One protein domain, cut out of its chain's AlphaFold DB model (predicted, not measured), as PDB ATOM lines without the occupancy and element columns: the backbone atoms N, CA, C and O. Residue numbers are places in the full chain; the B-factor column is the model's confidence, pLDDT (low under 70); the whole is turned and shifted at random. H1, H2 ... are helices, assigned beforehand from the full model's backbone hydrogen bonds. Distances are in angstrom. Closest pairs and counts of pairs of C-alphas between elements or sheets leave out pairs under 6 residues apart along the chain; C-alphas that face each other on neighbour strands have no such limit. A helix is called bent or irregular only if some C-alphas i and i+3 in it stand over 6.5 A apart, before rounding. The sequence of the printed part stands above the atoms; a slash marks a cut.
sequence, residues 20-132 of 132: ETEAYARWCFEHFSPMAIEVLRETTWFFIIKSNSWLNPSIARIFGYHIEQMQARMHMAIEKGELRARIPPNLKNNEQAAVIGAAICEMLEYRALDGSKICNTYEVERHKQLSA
ATOM      1  N   GLU A  20     103.302 133.434 113.418       84.62
ATOM      2  CA  GLU A  20     103.589 132.391 114.399       84.62
ATOM      3  C   GLU A  20     103.420 132.906 115.840       84.62
ATOM      4  O   GLU A  20     102.809 132.230 116.673       84.62
ATOM      5  N   THR A  21     103.857 134.137 116.125       85.00
ATOM      6  CA  THR A  21     103.625 134.828 117.407       85.00
ATOM      7  C   THR A  21     102.145 134.990 117.694       85.00
ATOM      8  O   THR A  21     101.703 134.759 118.820       85.00
ATOM      9  N   GLU A  22     101.368 135.371 116.680       88.31
ATOM     10  CA  GLU A  22      99.921 135.505 116.815       88.31
ATOM     11  C   GLU A  22      99.279 134.155 117.164       88.31
ATOM     12  O   GLU A  22      98.456 134.075 118.082       88.31
ATOM     13  N   ALA A  23      99.687 133.075 116.485       89.75
ATOM     14  CA  ALA A  23      99.202 131.727 116.772       89.75
ATOM     15  C   ALA A  23      99.517 131.308 118.217       89.75
ATOM     16  O   ALA A  23      98.642 130.791 118.918       89.75
ATOM     17  N   TYR A  24     100.734 131.595 118.689       90.12
ATOM     18  CA  TYR A  24     101.123 131.379 120.081       90.12
ATOM     19  C   TYR A  24     100.272 132.182 121.062       90.12
ATOM     20  O   TYR A  24      99.740 131.617 122.018       90.12
ATOM     21  N   ALA A  25     100.110 133.483 120.821       91.62
ATOM     22  CA  ALA A  25      99.352 134.382 121.682       91.62
ATOM     23  C   ALA A  25      97.892 133.938 121.826       91.62
ATOM     24  O   ALA A  25      97.392 133.830 122.949       91.62
ATOM     25  N   ARG A  26      97.227 133.606 120.709       92.69
ATOM     26  CA  ARG A  26      95.847 133.093 120.707       92.69
ATOM     27  C   ARG A  26      95.730 131.805 121.506       92.69
ATOM     28  O   ARG A  26      94.894 131.714 122.402       92.69
ATOM     29  N   TRP A  27      96.599 130.837 121.220       93.94
ATOM     30  CA  TRP A  27      96.556 129.547 121.895       93.94
ATOM     31  C   TRP A  27      96.790 129.694 123.402       93.94
ATOM     32  O   TRP A  27      96.018 129.159 124.197       93.94
ATOM     33  N   CYS A  28      97.795 130.471 123.817       92.50
ATOM     34  CA  CYS A  28      98.058 130.734 125.231       92.50
ATOM     35  C   CYS A  28      96.858 131.394 125.920       92.50
ATOM     36  O   CYS A  28      96.449 130.940 126.988       92.50
ATOM     37  N   PHE A  29      96.266 132.413 125.291       93.12
ATOM     38  CA  PHE A  29      95.114 133.127 125.833       93.12
ATOM     39  C   PHE A  29      93.899 132.217 126.059       93.12
ATOM     40  O   PHE A  29      93.192 132.348 127.058       93.12
ATOM     41  N   GLU A  30      93.672 131.260 125.160       92.56
ATOM     42  CA  GLU A  30      92.572 130.295 125.258       92.56
ATOM     43  C   GLU A  30      92.810 129.191 126.298       92.56
ATOM     44  O   GLU A  30      91.846 128.643 126.833       92.56
ATOM     45  N   HIS A  31      94.073 128.884 126.609       93.50
ATOM     46  CA  HIS A  31      94.463 127.723 127.420       93.50
ATOM     47  C   HIS A  31      95.065 128.083 128.788       93.50
ATOM     48  O   HIS A  31      95.631 127.214 129.479       93.50
ATOM     49  N   PHE A  32      94.952 129.349 129.205       91.94
ATOM     50  CA  PHE A  32      95.273 129.742 130.573       91.94
ATOM     51  C   PHE A  32      94.482 128.889 131.570       91.94
ATOM     52  O   PHE A  32      93.311 128.565 131.370       91.94
ATOM     53  N   SER A  33      95.147 128.482 132.653       90.12
ATOM     54  CA  SER A  33      94.472 127.741 133.717       90.12
ATOM     55  C   SER A  33      93.461 128.647 134.433       90.12
ATOM     56  O   SER A  33      93.646 129.866 134.445       90.12
ATOM     57  N   PRO A  34      92.432 128.087 135.095       89.88
ATOM     58  CA  PRO A  34      91.491 128.886 135.884       89.88
ATOM     59  C   PRO A  34      92.188 129.794 136.906       89.88
ATOM     60  O   PRO A  34      91.841 130.962 137.025       89.88
ATOM     61  N   MET A  35      93.238 129.282 137.559       89.38
ATOM     62  CA  MET A  35      94.064 130.047 138.498       89.38
ATOM     63  C   MET A  35      94.803 131.210 137.818       89.38
ATOM     64  O   MET A  35      94.834 132.314 138.348       89.38
ATOM     65  N   ALA A  36      95.385 130.995 136.633       89.69
ATOM     66  CA  ALA A  36      96.041 132.072 135.889       89.69
ATOM     67  C   ALA A  36      95.035 133.154 135.467       89.69
ATOM     68  O   ALA A  36      95.331 134.340 135.566       89.69
ATOM     69  N   ILE A  37      93.830 132.754 135.050       89.44
ATOM     70  CA  ILE A  37      92.745 133.684 134.714       89.44
ATOM     71  C   ILE A  37      92.343 134.513 135.939       89.44
ATOM     72  O   ILE A  37      92.174 135.722 135.813       89.44
ATOM     73  N   GLU A  38      92.206 133.892 137.110       87.56
ATOM     74  CA  GLU A  38      91.882 134.590 138.357       87.56
ATOM     75  C   GLU A  38      92.961 135.617 138.728       87.56
ATOM     76  O   GLU A  38      92.650 136.787 138.937       87.56
ATOM     77  N   VAL A  39      94.239 135.228 138.689       86.56
ATOM     78  CA  VAL A  39      95.361 136.149 138.937       86.56
ATOM     79  C   VAL A  39      95.371 137.303 137.933       86.56
ATOM     80  O   VAL A  39      95.531 138.460 138.322       86.56
ATOM     81  N   LEU A  40      95.167 137.025 136.643       88.00
ATOM     82  CA  LEU A  40      95.081 138.060 135.612       88.00
ATOM     83  C   LEU A  40      93.909 139.015 135.873       88.00
ATOM     84  O   LEU A  40      94.085 140.226 135.752       88.00
ATOM     85  N   ARG A  41      92.744 138.514 136.300       84.50
ATOM     86  CA  ARG A  41      91.591 139.352 136.671       84.50
ATOM     87  C   ARG A  41      91.904 140.290 137.823       84.50
ATOM     88  O   ARG A  41      91.620 141.481 137.715       84.50
ATOM     89  N   GLU A  42      92.519 139.772 138.880       81.38
ATOM     90  CA  GLU A  42      92.841 140.527 140.096       81.38
ATOM     91  C   GLU A  42      94.006 141.512 139.911       81.38
ATOM     92  O   GLU A  42      94.125 142.482 140.656       81.38
ATOM     93  N   THR A  43      94.857 141.310 138.904       80.06
ATOM     94  CA  THR A  43      96.039 142.160 138.677       80.06
ATOM     95  C   THR A  43      95.863 143.163 137.541       80.06
ATOM     96  O   THR A  43      96.399 144.269 137.615       80.06
ATOM     97  N   THR A  44      95.108 142.825 136.491       77.38
ATOM     98  CA  THR A  44      94.998 143.677 135.293       77.38
ATOM     99  C   THR A  44      93.905 144.745 135.389       77.38
ATOM    100  O   THR A  44      93.985 145.753 134.686       77.38
ATOM    101  N   TRP A  45      92.923 144.602 136.292       71.88
ATOM    102  CA  TRP A  45      91.801 145.549 136.410       71.88
ATOM    103  C   TRP A  45      92.238 146.987 136.732       71.88
ATOM    104  O   TRP A  45      91.652 147.934 136.208       71.88
ATOM    105  N   PHE A  46      93.308 147.159 137.520       67.69
ATOM    106  CA  PHE A  46      93.865 148.473 137.860       67.69
ATOM    107  C   PHE A  46      94.341 149.241 136.620       67.69
ATOM    108  O   PHE A  46      94.315 150.473 136.583       67.69
ATOM    109  N   PHE A  47      94.761 148.518 135.582       66.31
ATOM    110  CA  PHE A  47      95.265 149.124 134.362       66.31
ATOM    111  C   PHE A  47      94.122 149.592 133.459       66.31
ATOM    112  O   PHE A  47      94.205 150.707 132.952       66.31
ATOM    113  N   ILE A  48      93.027 148.829 133.340       59.94
ATOM    114  CA  ILE A  48      91.871 149.103 132.451       59.94
ATOM    115  C   ILE A  48      91.275 150.513 132.632       59.94
ATOM    116  O   ILE A  48      90.702 151.080 131.702       59.94
ATOM    117  N   ILE A  49      91.441 151.117 133.812       56.09
ATOM    118  CA  ILE A  49      90.965 152.473 134.125       56.09
ATOM    119  C   ILE A  49      91.628 153.548 133.228       56.09
ATOM    120  O   ILE A  49      91.079 154.638 133.075       56.09
ATOM    121  N   LYS A  50      92.753 153.255 132.559       55.44
ATOM    122  CA  LYS A  50      93.392 154.156 131.584       55.44
ATOM    123  C   LYS A  50      93.198 153.624 130.158       55.44
ATOM    124  O   LYS A  50      93.489 152.468 129.877       55.44
ATOM    125  N   SER A  51      92.708 154.448 129.237       48.66
ATOM    126  CA  SER A  51      92.702 154.146 127.794       48.66
ATOM    127  C   SER A  51      94.132 153.841 127.306       48.66
ATOM    128  O   SER A  51      95.054 154.552 127.705       48.66
ATOM    129  N   ASN A  52      94.316 152.805 126.476       58.12
ATOM    130  CA  ASN A  52      95.608 152.205 126.075       58.12
ATOM    131  C   ASN A  52      96.344 151.427 127.178       58.12
ATOM    132  O   ASN A  52      97.576 151.379 127.224       58.12
ATOM    133  N   SER A  53      95.603 150.858 128.121       69.75
ATOM    134  CA  SER A  53      96.190 150.209 129.289       69.75
ATOM    135  C   SER A  53      96.856 148.883 128.996       69.75
ATOM    136  O   SER A  53      97.849 148.588 129.658       69.75
ATOM    137  N   TRP A  54      96.377 148.123 128.009       80.88
ATOM    138  CA  TRP A  54      96.975 146.833 127.662       80.88
ATOM    139  C   TRP A  54      98.422 146.985 127.217       80.88
ATOM    140  O   TRP A  54      99.256 146.151 127.546       80.88
ATOM    141  N   LEU A  55      98.747 148.106 126.572       81.88
ATOM    142  CA  LEU A  55     100.086 148.418 126.075       81.88
ATOM    143  C   LEU A  55     101.106 148.752 127.180       81.88
ATOM    144  O   LEU A  55     102.198 149.246 126.906       81.88
ATOM    145  N   ASN A  56     100.773 148.505 128.448       81.38
ATOM    146  CA  ASN A  56     101.696 148.678 129.555       81.38
ATOM    147  C   ASN A  56     102.676 147.483 129.645       81.38
ATOM    148  O   ASN A  56     102.235 146.345 129.833       81.38
ATOM    149  N   PRO A  57     104.008 147.710 129.622       82.50
ATOM    150  CA  PRO A  57     105.016 146.648 129.739       82.50
ATOM    151  C   PRO A  57     104.857 145.739 130.959       82.50
ATOM    152  O   PRO A  57     105.200 144.558 130.897       82.50
ATOM    153  N   SER A  58     104.329 146.259 132.069       83.44
ATOM    154  CA  SER A  58     104.075 145.461 133.269       83.44
ATOM    155  C   SER A  58     102.994 144.405 133.041       83.44
ATOM    156  O   SER A  58     103.123 143.304 133.561       83.44
ATOM    157  N   ILE A  59     101.973 144.690 132.228       85.69
ATOM    158  CA  ILE A  59     100.917 143.720 131.897       85.69
ATOM    159  C   ILE A  59     101.485 142.620 131.001       85.69
ATOM    160  O   ILE A  59     101.300 141.441 131.295       85.69
ATOM    161  N   ALA A  60     102.254 142.986 129.973       87.50
ATOM    162  CA  ALA A  60     102.933 142.014 129.114       87.50
ATOM    163  C   ALA A  60     103.835 141.062 129.923       87.50
ATOM    164  O   ALA A  60     103.868 139.862 129.656       87.50
ATOM    165  N   ARG A  61     104.503 141.563 130.973       86.44
ATOM    166  CA  ARG A  61     105.281 140.728 131.907       86.44
ATOM    167  C   ARG A  61     104.419 139.786 132.748       86.44
ATOM    168  O   ARG A  61     104.830 138.649 132.956       86.44
ATOM    169  N   ILE A  62     103.245 140.223 133.213       88.94
ATOM    170  CA  ILE A  62     102.310 139.353 133.951       88.94
ATOM    171  C   ILE A  62     101.841 138.206 133.046       88.94
ATOM    172  O   ILE A  62     101.868 137.049 133.461       88.94
ATOM    173  N   PHE A  63     101.485 138.495 131.791       90.75
ATOM    174  CA  PHE A  63     101.190 137.440 130.818       90.75
ATOM    175  C   PHE A  63     102.390 136.521 130.593       90.75
ATOM    176  O   PHE A  63     102.230 135.303 130.639       90.75
ATOM    177  N   GLY A  64     103.584 137.091 130.404       90.19
ATOM    178  CA  GLY A  64     104.823 136.335 130.223       90.19
ATOM    179  C   GLY A  64     105.059 135.323 131.342       90.19
ATOM    180  O   GLY A  64     105.266 134.147 131.062       90.19
ATOM    181  N   TYR A  65     104.896 135.731 132.602       90.50
ATOM    182  CA  TYR A  65     105.020 134.837 133.758       90.50
ATOM    183  C   TYR A  65     104.098 133.608 133.670       90.50
ATOM    184  O   TYR A  65     104.509 132.487 133.974       90.50
ATOM    185  N   HIS A  66     102.854 133.789 133.221       91.31
ATOM    186  CA  HIS A  66     101.933 132.667 133.042       91.31
ATOM    187  C   HIS A  66     102.269 131.823 131.808       91.31
ATOM    188  O   HIS A  66     102.123 130.604 131.862       91.31
ATOM    189  N   ILE A  67     102.757 132.431 130.724       90.56
ATOM    190  CA  ILE A  67     103.167 131.727 129.500       90.56
ATOM    191  C   ILE A  67     104.398 130.845 129.747       90.56
ATOM    192  O   ILE A  67     104.442 129.719 129.251       90.56
ATOM    193  N   GLU A  68     105.362 131.290 130.558       88.44
ATOM    194  CA  GLU A  68     106.529 130.482 130.954       88.44
ATOM    195  C   GLU A  68     106.103 129.129 131.545       88.44
ATOM    196  O   GLU A  68     106.645 128.080 131.198       88.44
ATOM    197  N   GLN A  69     105.043 129.118 132.357       86.31
ATOM    198  CA  GLN A  69     104.499 127.897 132.962       86.31
ATOM    199  C   GLN A  69     103.761 126.991 131.958       86.31
ATOM    200  O   GLN A  69     103.445 125.838 132.261       86.31
ATOM    201  N   MET A  70     103.453 127.494 130.759       87.25
ATOM    202  CA  MET A  70     102.695 126.788 129.719       87.25
ATOM    203  C   MET A  70     103.570 126.121 128.665       87.25
ATOM    204  O   MET A  70     103.052 125.325 127.884       87.25
ATOM    205  N   GLN A  71     104.875 126.377 128.662       85.25
ATOM    206  CA  GLN A  71     105.797 125.953 127.607       85.25
ATOM    207  C   GLN A  71     105.736 124.455 127.288       85.25
ATOM    208  O   GLN A  71     105.660 124.070 126.122       85.25
ATOM    209  N   ALA A  72     105.692 123.595 128.311       86.19
ATOM    210  CA  ALA A  72     105.565 122.152 128.107       86.19
ATOM    211  C   ALA A  72     104.238 121.775 127.419       86.19
ATOM    212  O   ALA A  72     104.212 120.905 126.552       86.19
ATOM    213  N   ARG A  73     103.135 122.452 127.770       89.00
ATOM    214  CA  ARG A  73     101.819 122.231 127.151       89.00
ATOM    215  C   ARG A  73     101.778 122.736 125.711       89.00
ATOM    216  O   ARG A  73     101.205 122.057 124.869       89.00
ATOM    217  N   MET A  74     102.423 123.868 125.427       89.31
ATOM    218  CA  MET A  74     102.559 124.394 124.065       89.31
ATOM    219  C   MET A  74     103.321 123.417 123.171       89.31
ATOM    220  O   MET A  74     102.872 123.119 122.071       89.31
ATOM    221  N   HIS A  75     104.436 122.869 123.662       87.56
ATOM    222  CA  HIS A  75     105.223 121.885 122.920       87.56
ATOM    223  C   HIS A  75     104.379 120.649 122.574       87.56
ATOM    224  O   HIS A  75     104.273 120.286 121.406       87.56
ATOM    225  N   MET A  76     103.684 120.076 123.562       89.62
ATOM    226  CA  MET A  76     102.782 118.945 123.320       89.62
ATOM    227  C   MET A  76     101.662 119.284 122.324       89.62
ATOM    228  O   MET A  76     101.289 118.438 121.516       89.62
ATOM    229  N   ALA A  77     101.115 120.502 122.364       90.44
ATOM    230  CA  ALA A  77     100.085 120.939 121.422       90.44
ATOM    231  C   ALA A  77     100.623 121.043 119.985       90.44
ATOM    232  O   ALA A  77      99.914 120.692 119.041       90.44
ATOM    233  N   ILE A  78     101.878 121.470 119.805       90.50
ATOM    234  CA  ILE A  78     102.536 121.485 118.491       90.50
ATOM    235  C   ILE A  78     102.740 120.061 117.975       90.50
ATOM    236  O   ILE A  78     102.364 119.761 116.845       90.50
ATOM    237  N   GLU A  79     103.282 119.167 118.804       91.06
ATOM    238  CA  GLU A  79     103.517 117.765 118.427       91.06
ATOM    239  C   GLU A  79     102.220 117.048 118.026       91.06
ATOM    240  O   GLU A  79     102.216 116.219 117.117       91.06
ATOM    241  N   LYS A  80     101.101 117.398 118.671       91.56
ATOM    242  CA  LYS A  80      99.763 116.876 118.356       91.56
ATOM    243  C   LYS A  80      99.080 117.569 117.172       91.56
ATOM    244  O   LYS A  80      98.014 117.128 116.753       91.56
ATOM    245  N   GLY A  81      99.655 118.650 116.643       87.88
ATOM    246  CA  GLY A  81      99.057 119.458 115.576       87.88
ATOM    247  C   GLY A  81      97.882 120.343 116.018       87.88
ATOM    248  O   GLY A  81      97.193 120.906 115.168       87.88
ATOM    249  N   GLU A  82      97.654 120.483 117.327       88.81
ATOM    250  CA  GLU A  82      96.648 121.375 117.925       88.81
ATOM    251  C   GLU A  82      97.086 122.846 117.838       88.81
ATOM    252  O   GLU A  82      96.255 123.742 117.698       88.81
ATOM    253  N   LEU A  83      98.401 123.090 117.865       89.75
ATOM    254  CA  LEU A  83      99.013 124.396 117.650       89.75
ATOM    255  C   LEU A  83      99.850 124.369 116.368       89.75
ATOM    256  O   LEU A  83     100.882 123.706 116.291       89.75
ATOM    257  N   ARG A  84      99.406 125.108 115.347       86.19
ATOM    258  CA  ARG A  84     100.104 125.226 114.057       86.19
ATOM    259  C   ARG A  84     101.268 126.216 114.152       86.19
ATOM    260  O   ARG A  84     101.193 127.308 113.603       86.19
ATOM    261  N   ALA A  85     102.321 125.819 114.854       85.19
ATOM    262  CA  ALA A  85     103.560 126.575 115.006       85.19
ATOM    263  C   ALA A  85     104.763 125.622 115.038       85.19
ATOM    264  O   ALA A  85     104.606 124.409 115.181       85.19
ATOM    265  N   ARG A  86     105.977 126.146 114.887       84.00
ATOM    266  CA  ARG A  86     107.227 125.387 114.997       84.00
ATOM    267  C   ARG A  86     107.696 125.345 116.438       84.00
ATOM    268  O   ARG A  86     107.751 126.377 117.091       84.00
ATOM    269  N   ILE A  87     108.137 124.177 116.900       78.62
ATOM    270  CA  ILE A  87     108.733 124.030 118.234       78.62
ATOM    271  C   ILE A  87     109.935 124.984 118.350       78.62
ATOM    272  O   ILE A  87     110.876 124.869 117.557       78.62
ATOM    273  N   PRO A  88     109.936 125.921 119.314       68.94
ATOM    274  CA  PRO A  88     111.032 126.860 119.455       68.94
ATOM    275  C   PRO A  88     112.292 126.128 119.950       68.94
ATOM    276  O   PRO A  88     112.207 125.289 120.852       68.94
ATOM    277  N   PRO A  89     113.482 126.457 119.415       61.31
ATOM    278  CA  PRO A  89     114.723 125.740 119.719       61.31
ATOM    279  C   PRO A  89     115.196 125.908 121.173       61.31
ATOM    280  O   PRO A  89     116.030 125.131 121.630       61.31
ATOM    281  N   ASN A  90     114.672 126.894 121.914       61.06
ATOM    282  CA  ASN A  90     114.997 127.138 123.321       61.06
ATOM    283  C   ASN A  90     113.757 127.582 124.107       61.06
ATOM    284  O   ASN A  90     113.510 128.772 124.276       61.06
ATOM    285  N   LEU A  91     113.011 126.615 124.649       55.41
ATOM    286  CA  LEU A  91     111.842 126.896 125.490       55.41
ATOM    287  C   LEU A  91     112.212 127.668 126.765       55.41
ATOM    288  O   LEU A  91     111.440 128.494 127.209       55.41
ATOM    289  N   LYS A  92     113.422 127.518 127.318       55.62
ATOM    290  CA  LYS A  92     113.831 128.187 128.574       55.62
ATOM    291  C   LYS A  92     113.949 129.721 128.502       55.62
ATOM    292  O   LYS A  92     114.458 130.322 129.444       55.62
ATOM    293  N   ASN A  93     113.570 130.357 127.395       61.06
ATOM    294  CA  ASN A  93     113.818 131.774 127.200       61.06
ATOM    295  C   ASN A  93     112.645 132.627 127.710       61.06
ATOM    296  O   ASN A  93     111.630 132.771 127.027       61.06
ATOM    297  N   ASN A  94     112.812 133.233 128.889       65.38
ATOM    298  CA  ASN A  94     111.877 134.211 129.466       65.38
ATOM    299  C   ASN A  94     111.545 135.352 128.480       65.38
ATOM    300  O   ASN A  94     110.457 135.926 128.508       65.38
ATOM    301  N   GLU A  95     112.461 135.656 127.554       71.62
ATOM    302  CA  GLU A  95     112.256 136.663 126.510       71.62
ATOM    303  C   GLU A  95     111.132 136.281 125.530       71.62
ATOM    304  O   GLU A  95     110.344 137.145 125.153       71.62
ATOM    305  N   GLN A  96     110.973 134.998 125.174       78.19
ATOM    306  CA  GLN A  96     109.890 134.562 124.278       78.19
ATOM    307  C   GLN A  96     108.518 134.705 124.933       78.19
ATOM    308  O   GLN A  96     107.565 135.159 124.301       78.19
ATOM    309  N   ALA A  97     108.416 134.352 126.214       85.12
ATOM    310  CA  ALA A  97     107.170 134.486 126.952       85.12
ATOM    311  C   ALA A  97     106.743 135.957 127.073       85.12
ATOM    312  O   ALA A  97     105.563 136.270 126.921       85.12
ATOM    313  N   ALA A  98     107.701 136.866 127.274       83.69
ATOM    314  CA  ALA A  98     107.443 138.301 127.287       83.69
ATOM    315  C   ALA A  98     106.956 138.826 125.924       83.69
ATOM    316  O   ALA A  98     106.014 139.616 125.884       83.69
ATOM    317  N   VAL A  99     107.539 138.357 124.813       84.81
ATOM    318  CA  VAL A  99     107.083 138.711 123.457       84.81
ATOM    319  C   VAL A  99     105.661 138.212 123.194       84.81
ATOM    320  O   VAL A  99     104.824 138.976 122.720       84.81
ATOM    321  N   ILE A 100     105.348 136.965 123.551       88.50
ATOM    322  CA  ILE A 100     103.987 136.423 123.412       88.50
ATOM    323  C   ILE A 100     103.012 137.197 124.316       88.50
ATOM    324  O   ILE A 100     101.902 137.523 123.899       88.50
ATOM    325  N   GLY A 101     103.427 137.560 125.532       90.25
ATOM    326  CA  GLY A 101     102.635 138.399 126.434       90.25
ATOM    327  C   GLY A 101     102.353 139.793 125.866       90.25
ATOM    328  O   GLY A 101     101.236 140.294 125.993       90.25
ATOM    329  N   ALA A 102     103.330 140.398 125.191       88.88
ATOM    330  CA  ALA A 102     103.167 141.660 124.474       88.88
ATOM    331  C   ALA A 102     102.204 141.529 123.286       88.88
ATOM    332  O   ALA A 102     101.324 142.372 123.121       88.88
ATOM    333  N   ALA A 103     102.293 140.435 122.524       89.94
ATOM    334  CA  ALA A 103     101.352 140.144 121.448       89.94
ATOM    335  C   ALA A 103      99.912 140.017 121.973       89.94
ATOM    336  O   ALA A 103      99.008 140.641 121.425       89.94
ATOM    337  N   ILE A 104      99.689 139.300 123.084       91.31
ATOM    338  CA  ILE A 104      98.367 139.237 123.736       91.31
ATOM    339  C   ILE A 104      97.870 140.645 124.089       91.31
ATOM    340  O   ILE A 104      96.714 140.971 123.825       91.31
ATOM    341  N   CYS A 105      98.735 141.491 124.654       89.06
ATOM    342  CA  CYS A 105      98.384 142.865 125.010       89.06
ATOM    343  C   CYS A 105      97.966 143.701 123.792       89.06
ATOM    344  O   CYS A 105      96.943 144.381 123.845       89.06
ATOM    345  N   GLU A 106      98.704 143.628 122.683       87.38
ATOM    346  CA  GLU A 106      98.319 144.309 121.442       87.38
ATOM    347  C   GLU A 106      97.001 143.774 120.885       87.38
ATOM    348  O   GLU A 106      96.122 144.541 120.494       87.38
ATOM    349  N   MET A 107      96.817 142.456 120.889       88.44
ATOM    350  CA  MET A 107      95.586 141.843 120.406       88.44
ATOM    351  C   MET A 107      94.372 142.223 121.264       88.44
ATOM    352  O   MET A 107      93.273 142.355 120.729       88.44
ATOM    353  N   LEU A 108      94.543 142.429 122.572       86.81
ATOM    354  CA  LEU A 108      93.497 142.956 123.453       86.81
ATOM    355  C   LEU A 108      93.209 144.436 123.169       86.81
ATOM    356  O   LEU A 108      92.042 144.816 123.056       86.81
ATOM    357  N   GLU A 109      94.249 145.255 122.989       85.25
ATOM    358  CA  GLU A 109      94.124 146.679 122.649       85.25
ATOM    359  C   GLU A 109      93.342 146.883 121.343       85.25
ATOM    360  O   GLU A 109      92.391 147.665 121.277       85.25
ATOM    361  N   TYR A 110      93.683 146.106 120.313       84.06
ATOM    362  CA  TYR A 110      93.047 146.163 118.999       84.06
ATOM    363  C   TYR A 110      91.782 145.298 118.882       84.06
ATOM    364  O   TYR A 110      91.225 145.176 117.792       84.06
ATOM    365  N   ARG A 111      91.296 144.718 119.992       82.31
ATOM    366  CA  ARG A 111      90.073 143.890 120.063       82.31
ATOM    367  C   ARG A 111      90.083 142.646 119.160       82.31
ATOM    368  O   ARG A 111      89.031 142.163 118.749       82.31
ATOM    369  N   ALA A 112      91.265 142.112 118.868       86.19
ATOM    370  CA  ALA A 112      91.460 140.818 118.211       86.19
ATOM    371  C   ALA A 112      91.333 139.622 119.182       86.19
ATOM    372  O   ALA A 112      91.200 138.478 118.734       86.19
ATOM    373  N   LEU A 113      91.372 139.890 120.494       87.25
ATOM    374  CA  LEU A 113      91.038 138.968 121.582       87.25
ATOM    375  C   LEU A 113      89.922 139.556 122.453       87.25
ATOM    376  O   LEU A 113      89.847 140.769 122.657       87.25
ATOM    377  N   ASP A 114      89.075 138.683 123.000       84.88
ATOM    378  CA  ASP A 114      88.037 139.077 123.953       84.88
ATOM    379  C   ASP A 114      88.594 139.113 125.385       84.88
ATOM    380  O   ASP A 114      88.739 138.084 126.053       84.88
ATOM    381  N   GLY A 115      88.885 140.325 125.860       79.31
ATOM    382  CA  GLY A 115      89.373 140.575 127.214       79.31
ATOM    383  C   GLY A 115      88.360 140.285 128.323       79.31
ATOM    384  O   GLY A 115      88.770 140.165 129.473       79.31
ATOM    385  N   SER A 116      87.066 140.101 128.029       78.12
ATOM    386  CA  SER A 116      86.026 139.881 129.053       78.12
ATOM    387  C   SER A 116      86.312 138.684 129.969       78.12
ATOM    388  O   SER A 116      85.906 138.658 131.129       78.12
ATOM    389  N   LYS A 117      87.079 137.704 129.475       75.94
ATOM    390  CA  LYS A 117      87.509 136.533 130.245       75.94
ATOM    391  C   LYS A 117      88.499 136.867 131.352       75.94
ATOM    392  O   LYS A 117      88.546 136.125 132.330       75.94
ATOM    393  N   ILE A 118      89.270 137.939 131.221       80.75
ATOM    394  CA  ILE A 118      90.351 138.313 132.144       80.75
ATOM    395  C   ILE A 118      90.193 139.726 132.713       80.75
ATOM    396  O   ILE A 118      90.958 140.120 133.581       80.75
ATOM    397  N   CYS A 119      89.196 140.486 132.268       73.50
ATOM    398  CA  CYS A 119      88.828 141.766 132.851       73.50
ATOM    399  C   CYS A 119      87.737 141.572 133.895       73.50
ATOM    400  O   CYS A 119      86.688 141.000 133.601       73.50
ATOM    401  N   ASN A 120      87.925 142.127 135.089       68.56
ATOM    402  CA  ASN A 120      86.822 142.284 136.026       68.56
ATOM    403  C   ASN A 120      85.971 143.501 135.617       68.56
ATOM    404  O   ASN A 120      86.176 144.616 136.094       68.56
ATOM    405  N   THR A 121      85.041 143.299 134.681       64.50
ATOM    406  CA  THR A 121      84.207 144.372 134.111       64.50
ATOM    407  C   THR A 121      83.381 145.103 135.173       64.50
ATOM    408  O   THR A 121      83.209 146.314 135.077       64.50
ATOM    409  N   TYR A 122      82.943 144.400 136.223       65.06
ATOM    410  CA  TYR A 122      82.193 144.985 137.340       65.06
ATOM    411  C   TYR A 122      83.037 145.986 138.144       65.06
ATOM    412  O   TYR A 122      82.601 147.103 138.413       65.06
ATOM    413  N   GLU A 123      84.274 145.616 138.483       64.19
ATOM    414  CA  GLU A 123      85.227 146.506 139.160       64.19
ATOM    415  C   GLU A 123      85.577 147.730 138.299       64.19
ATOM    416  O   GLU A 123      85.632 148.859 138.795       64.19
ATOM    417  N   VAL A 124      85.734 147.531 136.985       64.12
ATOM    418  CA  VAL A 124      85.985 148.612 136.018       64.12
ATOM    419  C   VAL A 124      84.816 149.600 135.968       64.12
ATOM    420  O   VAL A 124      85.033 150.813 135.984       64.12
ATOM    421  N   GLU A 125      83.578 149.108 135.909       66.69
ATOM    422  CA  GLU A 125      82.377 149.950 135.906       66.69
ATOM    423  C   GLU A 125      82.205 150.706 137.227       66.69
ATOM    424  O   GLU A 125      81.958 151.915 137.208       66.69
ATOM    425  N   ARG A 126      82.435 150.041 138.366       67.31
ATOM    426  CA  ARG A 126      82.405 150.669 139.694       67.31
ATOM    427  C   ARG A 126      83.403 151.825 139.800       67.31
ATOM    428  O   ARG A 126      83.054 152.903 140.273       67.31
ATOM    429  N   HIS A 127      84.635 151.638 139.328       62.50
ATOM    430  CA  HIS A 127      85.658 152.687 139.371       62.50
ATOM    431  C   HIS A 127      85.364 153.875 138.452       62.50
ATOM    432  O   HIS A 127      85.639 155.016 138.830       62.50
ATOM    433  N   LYS A 128      84.786 153.637 137.268       64.12
ATOM    434  CA  LYS A 128      84.355 154.719 136.369       64.12
ATOM    435  C   LYS A 128      83.282 155.595 137.012       64.12
ATOM    436  O   LYS A 128      83.352 156.808 136.870       64.12
ATOM    437  N   GLN A 129      82.342 154.996 137.743       68.75
ATOM    438  CA  GLN A 129      81.299 155.730 138.469       68.75
ATOM    439  C   GLN A 129      81.850 156.551 139.641       68.75
ATOM    440  O   GLN A 129      81.313 157.608 139.940       68.75
ATOM    441  N   LEU A 130      82.921 156.088 140.296       59.22
ATOM    442  CA  LEU A 130      83.572 156.803 141.405       59.22
ATOM    443  C   LEU A 130      84.506 157.937 140.950       59.22
ATOM    444  O   LEU A 130      84.889 158.768 141.768       59.22
ATOM    445  N   SER A 131      84.918 157.935 139.679       56.47
ATOM    446  CA  SER A 131      85.869 158.905 139.111       56.47
ATOM    447  C   SER A 131      85.200 159.970 138.226       56.47
ATOM    448  O   SER A 131      85.907 160.810 137.669       56.47
ATOM    449  N   ALA A 132      83.876 159.891 138.055       53.50
ATOM    450  CA  ALA A 132      83.028 160.830 137.316       53.50
ATOM    451  C   ALA A 132      82.352 161.814 138.280       53.50
ATOM    452  O   ALA A 132      82.187 162.987 137.880       53.50
TER     453      ALA A 132
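AT A GLANCE: This is residues 20 to 132 of the 132 residues of an uncharacterized protein of Alteromonadaceae bacterium 2753L.S.0a.02 (UniProt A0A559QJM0). A helical hairpin of H2 and H3 lies side by side, H5 packs across H3 at a slant, and H1 crosses H5; the short helices H4 and H6 sit at opposite ends of a rod-shaped whole. H3 and H5 make the core, H4 lies near H1, and H6 meets H2 at their ends. The printed part has 113 residues with six named helices, H1 to H6 in that order along the chain, and no named strand; its class is all helix. It is compact, with a radius of gyration of the C-alphas of 14.7 A, and spans 51 by 23 by 22 A.

IN THESE COORDINATES: H1, residues 20 to 31, begins at C-alpha 20 at (103.589, 132.391, 114.399) and is 16.6 A long from first to last C-alpha. H2, residues 34 to 48, is 20.5 A long; it is only just irregular, with C-alphas 43 and 46 6.7 A apart. H3, residues 57 to 68, measures 16.3 A, and H4 takes residues 71 to 79. H5, residues 94 to 109, is the longest at 22.7 A and begins at C-alpha 94 at (111.877, 134.211, 129.466). H6, residues 121 to 130, ends at C-alpha 130 at (83.572, 156.803, 141.405).

HOW THE PARTS SIT: H1 touches residues 99 to 104 of H5, about perpendicular at 79 degrees; their closest C-alphas, of Ala 25 and Ile 100, are 5.4 A apart. H1 and H4 are close but not clearly touching, with the C-alphas of Cys 28 and Met 74 closest at 7.9 A. H2 and H3 form a hairpin and touch at a shallow tilt of 6 degrees, opposite ways; their closest C-alphas are those of Ala 36 and His 66, 6.6 A apart. H3 touches H5 at a steep tilt of 59 degrees, opposite ways, with the C-alphas of Gly 64 and Ala 98 closest at 4.4 A. H3 and H4 meet only through their link. H2, with residues 45 to 48, and H6 only just touch, only at their ends, with 3 pairs of C-alphas within 8 A; the closest are those of Trp 45 and Val 124, 6.6 A apart. The helix packing is mostly crossed, but only just, with 1 of 3 pairs at a shallow tilt. H2 and H5 are apart. In H1, H3, H4, H5 and H6 every O i to N i+4 pair is within hydrogen-bond range; in H2 8 of 11 are.

THE WHOLE: The two C-alphas farthest apart, those of Glu 79 and Ala 132, the chain's last residue, are 51.3 A from each other. The printed part has no cut. The links from H4 to H5, 14 residues, and from H5 to H6, 11 residues, are long. The mean pLDDT of the printed part is 80.4, and residues 46 to 53, 88 to 94 and 120 to 132 are under 70.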